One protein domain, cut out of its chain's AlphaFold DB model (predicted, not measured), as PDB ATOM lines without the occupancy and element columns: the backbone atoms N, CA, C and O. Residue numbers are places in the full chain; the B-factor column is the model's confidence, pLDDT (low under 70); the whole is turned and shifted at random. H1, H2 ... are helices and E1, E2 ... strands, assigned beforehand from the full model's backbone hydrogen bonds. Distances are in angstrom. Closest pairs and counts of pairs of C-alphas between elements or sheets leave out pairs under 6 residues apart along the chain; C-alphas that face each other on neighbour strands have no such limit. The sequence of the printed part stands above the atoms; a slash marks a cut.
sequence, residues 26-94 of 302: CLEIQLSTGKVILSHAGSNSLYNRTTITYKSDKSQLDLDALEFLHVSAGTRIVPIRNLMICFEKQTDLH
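This is residues 26 to 94 of the 302 residues of the protein "Hypothetical protein" of Adineta steineri (UniProt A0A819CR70). With little regular structure, this is a small sheet of three strands and a long loop, residues 56 to 94, that swings out and folds back; residues 73 to 79 stick out. The printed part has 69 residues, 20 in named elements, mostly strand, in the order E1, E2, H1, E3. The antiparallel sheet runs E1, E2, E3. The whole is only just loose, close to compact, with a radius of gyration of the C-alphas of 13.4 A and spans of 36 by 31 by 20 A.

E2, residues 35 to 40, is the inner strand. It forms a hairpin with E1, residues 26 to 30, at 166 degrees, with N 28 and O 37 2.8 A apart, within hydrogen-bond range. E3, residues 51 to 55, is antiparallel to E2 at 172 degrees, with N 38 and O 52 2.8 A apart, also within hydrogen-bond range. H1, residues 44 to 47, only grazes the sheet with residues 45 to 47; it is too short for an O i to N i+4 pair.

E1 begins at C-alpha 26 (238.531, 321.313, 462.823) and spans 12.8 A, E2 16.8 A, H1 5.5 A. E3 spans 12.9 A and ends at C-alpha 55 (253.860, 322.938, 468.544).

The C-alphas farthest apart, of Ser 43 and Ser 59, are 37.2 A apart. The printed part has no cut, and its three links are tight. In this model, pLDDT is under 70 at 23 residues, among them 71 to 87.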
ATOM      1  N   CYS A  26     237.650 320.552 463.697       82.94
ATOM      2  CA  CYS A  26     238.531 321.313 462.823       82.94
ATOM      3  C   CYS A  26     239.979 321.047 463.233       82.94
ATOM      4  O   CYS A  26     240.366 321.300 464.378       82.94
ATOM      5  N   LEU A  27     240.754 320.516 462.289       86.00
ATOM      6  CA  LEU A  27     242.190 320.330 462.410       86.00
ATOM      7  C   LEU A  27     242.893 321.388 461.559       86.00
ATOM      8  O   LEU A  27     242.790 321.375 460.336       86.00
ATOM      9  N   GLU A  28     243.616 322.286 462.211       86.38
ATOM     10  CA  GLU A  28     244.393 323.343 461.575       86.38
ATOM     11  C   GLU A  28     245.888 323.018 461.692       86.38
ATOM     12  O   GLU A  28     246.401 322.773 462.788       86.38
ATOM     13  N   ILE A  29     246.585 323.019 460.555       87.00
ATOM     14  CA  ILE A  29     248.025 322.762 460.461       87.00
ATOM     15  C   ILE A  29     248.694 324.027 459.923       87.00
ATOM     16  O   ILE A  29     248.467 324.431 458.786       87.00
ATOM     17  N   GLN A  30     249.527 324.656 460.746       89.19
ATOM     18  CA  GLN A  30     250.278 325.857 460.399       89.19
ATOM     19  C   GLN A  30     251.737 325.486 460.109       89.19
ATOM     20  O   GLN A  30     252.565 325.423 461.021       89.19
ATOM     21  N   LEU A  31     252.053 325.262 458.830       87.81
ATOM     22  CA  LEU A  31     253.391 324.843 458.381       87.81
ATOM     23  C   LEU A  31     254.484 325.842 458.790       87.81
ATOM     24  O   LEU A  31     255.509 325.457 459.342       87.81
ATOM     25  N   SER A  32     254.226 327.142 458.621       88.62
ATOM     26  CA  SER A  32     255.198 328.203 458.920       88.62
ATOM     27  C   SER A  32     255.582 328.308 460.398       88.62
ATOM     28  O   SER A  32     256.660 328.809 460.714       88.62
ATOM     29  N   THR A  33     254.717 327.860 461.313       91.62
ATOM     30  CA  THR A  33     254.928 327.980 462.765       91.62
ATOM     31  C   THR A  33     255.160 326.640 463.462       91.62
ATOM     32  O   THR A  33     255.400 326.632 464.674       91.62
ATOM     33  N   GLY A  34     255.078 325.522 462.730       90.62
ATOM     34  CA  GLY A  34     255.172 324.179 463.304       90.62
ATOM     35  C   GLY A  34     253.985 323.822 464.206       90.62
ATOM     36  O   GLY A  34     254.133 323.021 465.128       90.62
ATOM     37  N   LYS A  35     252.822 324.463 464.037       92.19
ATOM     38  CA  LYS A  35     251.700 324.357 464.985       92.19
ATOM     39  C   LYS A  35     250.567 323.498 464.428       92.19
ATOM     40  O   LYS A  35     250.112 323.715 463.311       92.19
ATOM     41  N   VAL A  36     250.065 322.571 465.238       89.38
ATOM     42  CA  VAL A  36     248.893 321.735 464.951       89.38
ATOM     43  C   VAL A  36     247.824 322.011 466.001       89.38
ATOM     44  O   VAL A  36     248.099 321.988 467.202       89.38
ATOM     45  N   ILE A  37     246.604 322.291 465.562       89.06
ATOM     46  CA  ILE A  37     245.493 322.695 466.421       89.06
ATOM     47  C   ILE A  37     244.282 321.822 466.095       89.06
ATOM     48  O   ILE A  37     243.836 321.794 464.957       89.06
ATOM     49  N   LEU A  38     243.727 321.133 467.089       88.06
ATOM     50  CA  LEU A  38     242.459 320.414 466.975       88.06
ATOM     51  C   LEU A  38     241.407 321.111 467.838       88.06
ATOM     52  O   LEU A  38     241.605 321.299 469.038       88.06
ATOM     53  N   SER A  39     240.284 321.480 467.236       87.12
ATOM     54  CA  SER A  39     239.170 322.175 467.888       87.12
ATOM     55  C   SER A  39     237.827 321.558 467.500       87.12
ATOM     56  O   SER A  39     237.736 320.795 466.536       87.12
ATOM     57  N   HIS A  40     236.778 321.878 468.256       83.81
ATOM     58  CA  HIS A  40     235.400 321.581 467.862       83.81
ATOM     59  C   HIS A  40     234.928 322.580 466.802       83.81
ATOM     60  O   HIS A  40     235.239 323.767 466.879       83.81
ATOM     61  N   ALA A  41     234.147 322.104 465.839       80.69
ATOM     62  CA  ALA A  41     233.509 322.910 464.804       80.69
ATOM     63  C   ALA A  41     231.982 322.715 464.821       80.69
ATOM     64  O   ALA A  41     231.442 321.884 465.556       80.69
ATOM     65  N   GLY A  42     231.274 323.517 464.031       80.31
ATOM     66  CA  GLY A  42     229.819 323.512 463.928       80.31
ATOM     67  C   GLY A  42     229.124 323.966 465.210       80.31
ATOM     68  O   GLY A  42     229.677 324.721 466.016       80.31
ATOM     69  N   SER A  43     227.904 323.474 465.426       74.44
ATOM     70  CA  SER A  43     227.099 323.745 466.626       74.44
ATOM     71  C   SER A  43     227.798 323.331 467.927       74.44
ATOM     72  O   SER A  43     227.619 323.984 468.953       74.44
ATOM     73  N   ASN A  44     228.650 322.302 467.889       71.12
ATOM     74  CA  ASN A  44     229.393 321.826 469.057       71.12
ATOM     75  C   ASN A  44     230.451 322.828 469.548       71.12
ATOM     76  O   ASN A  44     230.733 322.878 470.746       71.12
ATOM     77  N   SER A  45     230.978 323.680 468.660       74.50
ATOM     78  CA  SER A  45     231.926 324.743 469.035       74.50
ATOM     79  C   SER A  45     231.323 325.783 469.993       74.50
ATOM     80  O   SER A  45     232.053 326.449 470.730       74.50
ATOM     81  N   LEU A  46     229.988 325.895 470.036       71.81
ATOM     82  CA  LEU A  46     229.283 326.791 470.955       71.81
ATOM     83  C   LEU A  46     229.365 326.300 472.404       71.81
ATOM     84  O   LEU A  46     229.502 327.115 473.316       71.81
ATOM     85  N   TYR A  47     229.314 324.981 472.605       68.31
ATOM     86  CA  TYR A  47     229.264 324.353 473.927       68.31
ATOM     87  C   TYR A  47     230.642 323.930 474.433       68.31
ATOM     88  O   TYR A  47     230.877 323.911 475.640       68.31
ATOM     89  N   ASN A  48     231.568 323.610 473.525       71.06
ATOM     90  CA  ASN A  48     232.910 323.179 473.880       71.06
ATOM     91  C   ASN A  48     233.965 323.971 473.104       71.06
ATOM     92  O   ASN A  48     234.249 323.708 471.938       71.06
ATOM     93  N   ARG A  49     234.585 324.930 473.798       77.06
ATOM     94  CA  ARG A  49     235.668 325.774 473.267       77.06
ATOM     95  C   ARG A  49     237.059 325.209 473.554       77.06
ATOM     96  O   ARG A  49     238.045 325.939 473.488       77.06
ATOM     97  N   THR A  50     237.149 323.938 473.939       82.94
ATOM     98  CA  THR A  50     238.441 323.314 474.215       82.94
ATOM     99  C   THR A  50     239.184 323.094 472.909       82.94
ATOM    100  O   THR A  50     238.627 322.583 471.938       82.94
ATOM    101  N   THR A  51     240.468 323.422 472.926       88.25
ATOM    102  CA  THR A  51     241.368 323.247 471.794       88.25
ATOM    103  C   THR A  51     242.577 322.446 472.253       88.25
ATOM    104  O   THR A  51     243.157 322.743 473.297       88.25
ATOM    105  N   ILE A  52     242.978 321.434 471.488       89.00
ATOM    106  CA  ILE A  52     244.271 320.769 471.665       89.00
ATOM    107  C   ILE A  52     245.252 321.474 470.744       89.00
ATOM    108  O   ILE A  52     245.027 321.557 469.543       89.00
ATOM    109  N   THR A  53     246.332 322.002 471.304       90.88
ATOM    110  CA  THR A  53     247.403 322.630 470.531       90.88
ATOM    111  C   THR A  53     248.696 321.871 470.761       90.88
ATOM    112  O   THR A  53     249.068 321.611 471.903       90.88
ATOM    113  N   TYR A  54     249.387 321.566 469.674       91.62
ATOM    114  CA  TYR A  54     250.740 321.040 469.664       91.62
ATOM    115  C   TYR A  54     251.624 321.969 468.838       91.62
ATOM    116  O   TYR A  54     251.197 322.485 467.807       91.62
ATOM    117  N   LYS A  55     252.850 322.200 469.297       93.31
ATOM    118  CA  LYS A  55     253.860 322.938 468.544       93.31
ATOM    119  C   LYS A  55     255.095 322.057 468.460       93.31
ATOM    120  O   LYS A  55     255.659 321.734 469.503       93.31
ATOM    121  N   SER A  56     255.479 321.663 467.252       90.31
ATOM    122  CA  SER A  56     256.723 320.939 467.021       90.31
ATOM    123  C   SER A  56     257.860 321.887 466.688       90.31
ATOM    124  O   SER A  56     257.679 322.945 466.082       90.31
ATOM    125  N   ASP A  57     259.056 321.464 467.076       91.12
ATOM    126  CA  ASP A  57     260.274 321.895 466.410       91.12
ATOM    127  C   ASP A  57     260.441 321.079 465.118       91.12
ATOM    128  O   ASP A  57     260.130 319.882 465.099       91.12
ATOM    129  N   LYS A  58     260.953 321.700 464.049       88.31
ATOM    130  CA  LYS A  58     261.188 321.032 462.759       88.31
ATOM    131  C   LYS A  58     262.113 319.813 462.896       88.31
ATOM    132  O   LYS A  58     261.962 318.845 462.162       88.31
ATOM    133  N   SER A  59     263.020 319.823 463.874       91.12
ATOM    134  CA  SER A  59     263.895 318.686 464.200       91.12
ATOM    135  C   SER A  59     263.163 317.476 464.793       91.12
ATOM    136  O   SER A  59     263.658 316.357 464.691       91.12
ATOM    137  N   GLN A  60     261.999 317.680 465.419       85.88
ATOM    138  CA  GLN A  60     261.198 316.611 466.024       85.88
ATOM    139  C   GLN A  60     260.095 316.116 465.090       85.88
ATOM    140  O   GLN A  60     259.797 314.922 465.064       85.88
ATOM    141  N   LEU A  61     259.463 317.037 464.363       84.06
ATOM    142  CA  LEU A  61     258.416 316.744 463.396       84.06
ATOM    143  C   LEU A  61     258.421 317.832 462.325       84.06
ATOM    144  O   LEU A  61     257.988 318.962 462.578       84.06
ATOM    145  N   ASP A  62     258.886 317.461 461.137       86.75
ATOM    146  CA  ASP A  62     258.816 318.306 459.955       86.75
ATOM    147  C   ASP A  62     257.412 318.223 459.347       86.75
ATOM    148  O   ASP A  62     257.027 317.204 458.771       86.75
ATOM    149  N   LEU A  63     256.631 319.295 459.500       85.75
ATOM    150  CA  LEU A  63     255.285 319.353 458.936       85.75
ATOM    151  C   LEU A  63     255.294 319.448 457.403       85.75
ATOM    152  O   LEU A  63     254.290 319.090 456.792       85.75
ATOM    153  N   ASP A  64     256.407 319.864 456.785       84.50
ATOM    154  CA  ASP A  64     256.552 319.884 455.321       84.50
ATOM    155  C   ASP A  64     256.646 318.458 454.745       84.50
ATOM    156  O   ASP A  64     256.335 318.231 453.577       84.50
ATOM    157  N   ALA A  65     257.042 317.490 455.578       85.38
ATOM    158  CA  ALA A  65     257.138 316.070 455.247       85.38
ATOM    159  C   ALA A  65     256.022 315.235 455.908       85.38
ATOM    160  O   ALA A  65     256.146 314.017 456.043       85.38
ATOM    161  N   LEU A  66     254.939 315.872 456.370       78.88
ATOM    162  CA  LEU A  66     253.848 315.181 457.055       78.88
ATOM    163  C   LEU A  66     253.049 314.311 456.073       78.88
ATOM    164  O   LEU A  66     252.219 314.811 455.318       78.88
ATOM    165  N   GLU A  67     253.255 312.996 456.126       75.50
ATOM    166  CA  GLU A  67     252.546 312.049 455.253       75.50
ATOM    167  C   GLU A  67     251.179 311.621 455.802       75.50
ATOM    168  O   GLU A  67     250.227 311.436 455.044       75.50
ATOM    169  N   PHE A  68     251.064 311.437 457.123       73.06
ATOM    170  CA  PHE A  68     249.843 310.918 457.741       73.06
ATOM    171  C   PHE A  68     249.556 311.553 459.100       73.06
ATOM    172  O   PHE A  68     250.461 311.923 459.850       73.06
ATOM    173  N   LEU A  69     248.269 311.614 459.446       68.00
ATOM    174  CA  LEU A  69     247.807 312.074 460.746       68.00
ATOM    175  C   LEU A  69     246.789 311.090 461.323       68.00
ATOM    176  O   LEU A  69     245.826 310.703 460.663       68.00
ATOM    177  N   HIS A  70     247.006 310.691 462.575       70.00
ATOM    178  CA  HIS A  70     246.144 309.757 463.289       70.00
ATOM    179  C   HIS A  70     245.417 310.459 464.428       70.00
ATOM    180  O   HIS A  70     246.042 310.938 465.376       70.00
ATOM    181  N   VAL A  71     244.088 310.483 464.353       68.44
ATOM    182  CA  VAL A  71     243.225 310.974 465.430       68.44
ATOM    183  C   VAL A  71     242.593 309.775 466.126       68.44
ATOM    184  O   VAL A  71     241.935 308.957 465.491       68.44
ATOM    185  N   SER A  72     242.772 309.679 467.442       66.75
ATOM    186  CA  SER A  72     242.187 308.616 468.266       66.75
ATOM    187  C   SER A  72     241.576 309.191 469.538       66.75
ATOM    188  O   SER A  72     242.132 310.129 470.110       66.75
ATOM    189  N   ALA A  73     240.472 308.610 470.007       64.56
ATOM    190  CA  ALA A  73     239.780 309.030 471.223       64.56
ATOM    191  C   ALA A  73     239.672 307.860 472.217       64.56
ATOM    192  O   ALA A  73     238.966 306.893 471.960       64.56
ATOM    193  N   GLY A  74     240.342 307.959 473.371       60.03
ATOM    194  CA  GLY A  74     240.232 306.986 474.471       60.03
ATOM    195  C   GLY A  74     241.045 305.689 474.306       60.03
ATOM    196  O   GLY A  74     241.929 305.583 473.464       60.03
ATOM    197  N   THR A  75     240.770 304.703 475.172       51.09
ATOM    198  CA  THR A  75     241.433 303.375 475.198       51.09
ATOM    199  C   THR A  75     240.783 302.345 474.275       51.09
ATOM    200  O   THR A  75     241.290 301.234 474.123       51.09
ATOM    201  N   ARG A  76     239.652 302.698 473.661       46.44
ATOM    202  CA  ARG A  76     238.976 301.907 472.634       46.44
ATOM    203  C   ARG A  76     239.133 302.654 471.322       46.44
ATOM    204  O   ARG A  76     238.969 303.866 471.296       46.44
ATOM    205  N   ILE A  77     239.439 301.939 470.243       48.97
ATOM    206  CA  ILE A  77     239.366 302.500 468.895       48.97
ATOM    207  C   ILE A  77     237.890 302.823 468.656       48.97
ATOM    208  O   ILE A  77     237.101 301.936 468.333       48.97
ATOM    209  N   VAL A  78     237.487 304.066 468.908       43.62
ATOM    210  CA  VAL A  78     236.158 304.535 468.531       43.62
ATOM    211  C   VAL A  78     236.245 304.821 467.037       43.62
ATOM    212  O   VAL A  78     237.048 305.673 466.648       43.62
ATOM    213  N   PRO A  79     235.508 304.099 466.179       43.44
ATOM    214  CA  PRO A  79     235.547 304.380 464.757       43.44
ATOM    215  C   PRO A  79     235.020 305.799 464.544       43.44
ATOM    216  O   PRO A  79     233.854 306.083 464.829       43.44
ATOM    217  N   ILE A  80     235.878 306.691 464.048       50.41
ATOM    218  CA  ILE A  80     235.441 307.985 463.536       50.41
ATOM    219  C   ILE A  80     234.651 307.673 462.266       50.41
ATOM    220  O   ILE A  80     235.217 307.406 461.208       50.41
ATOM    221  N   ARG A  81     233.324 307.622 462.384       40.28
ATOM    222  CA  ARG A  81     232.445 307.507 461.223       40.28
ATOM    223  C   ARG A  81     232.419 308.875 460.543       40.28
ATOM    224  O   ARG A  81     232.120 309.865 461.201       40.28
ATOM    225  N   ASN A  82     232.711 308.906 459.244       45.66
ATOM    226  CA  ASN A  82     232.615 310.101 458.396       45.66
ATOM    227  C   ASN A  82     233.623 311.218 458.732       45.66
ATOM    228  O   ASN A  82     233.251 312.387 458.826       45.66
ATOM    229  N   LEU A  83     234.907 310.874 458.896       55.25
ATOM    230  CA  LEU A  83     235.970 311.882 458.910       55.25
ATOM    231  C   LEU A  83     236.048 312.552 457.531       55.25
ATOM    232  O   LEU A  83     236.442 311.916 456.556       55.25
ATOM    233  N   MET A  84     235.697 313.833 457.465       53.09
ATOM    234  CA  MET A  84     235.924 314.668 456.291       53.09
ATOM    235  C   MET A  84     237.101 315.594 456.588       53.09
ATOM    236  O   MET A  84     237.058 316.368 457.543       53.09
ATOM    237  N   ILE A  85     238.171 315.477 455.803       59.53
ATOM    238  CA  ILE A  85     239.336 316.361 455.888       59.53
ATOM    239  C   ILE A  85     239.168 317.427 454.810       59.53
ATOM    240  O   ILE A  85     239.118 317.108 453.624       59.53
ATOM    241  N   CYS A  86     239.074 318.687 455.227       59.41
ATOM    242  CA  CYS A  86     239.002 319.836 454.329       59.41
ATOM    243  C   CYS A  86     240.300 320.636 454.440       59.41
ATOM    244  O   CYS A  86     240.741 320.947 455.543       59.41
ATOM    245  N   PHE A  87     240.890 320.989 453.298       67.44
ATOM    246  CA  PHE A  87     242.081 321.847 453.238       67.44
ATOM    247  C   PHE A  87     241.724 323.340 453.217       67.44
ATOM    248  O   PHE A  87     242.566 324.188 453.494       67.44
ATOM    249  N   GLU A  88     240.459 323.657 452.934       72.50
ATOM    250  CA  GLU A  88     239.915 325.009 452.968       72.50
ATOM    251  C   GLU A  88     239.008 325.192 454.183       72.50
ATOM    252  O   GLU A  88     238.198 324.318 454.519       72.50
ATOM    253  N   LYS A  89     239.120 326.356 454.829       67.12
ATOM    254  CA  LYS A  89     238.279 326.723 455.969       67.12
ATOM    255  C   LYS A  89     236.813 326.794 455.532       67.12
ATOM    256  O   LYS A  89     236.433 327.687 454.782       67.12
ATOM    257  N   GLN A  90     235.991 325.891 456.060       73.88
ATOM    258  CA  GLN A  90     234.546 325.853 455.826       73.88
ATOM    259  C   GLN A  90     233.863 326.916 456.697       73.88
ATOM    260  O   GLN A  90     233.616 326.702 457.885       73.88
ATOM    261  N   THR A  91     233.665 328.121 456.157       70.50
ATOM    262  CA  THR A  91     233.183 329.292 456.915       70.50
ATOM    263  C   THR A  91     231.798 329.090 457.533       70.50
ATOM    264  O   THR A  91     231.527 329.627 458.602       70.50
ATOM    265  N   ASP A  92     230.961 328.268 456.911       68.44
ATOM    266  CA  ASP A  92     229.643 327.826 457.372       68.44
ATOM    267  C   ASP A  92     229.699 326.919 458.613       68.44
ATOM    268  O   ASP A  92     228.798 326.954 459.454       68.44
ATOM    269  N   LEU A  93     230.782 326.155 458.783       65.56
ATOM    270  CA  LEU A  93     231.017 325.302 459.954       65.56
ATOM    271  C   LEU A  93     231.680 326.045 461.119       65.56
ATOM    272  O   LEU A  93     231.852 325.480 462.199       65.56
ATOM    273  N   HIS A  94     232.046 327.309 460.935       62.25
ATOM    274  CA  HIS A  94     232.590 328.161 461.983       62.25
ATOM    275  C   HIS A  94     231.602 329.286 462.262       62.25
ATOM    276  O   HIS A  94     231.827 330.401 461.783       62.25
TER     277      HIS A  94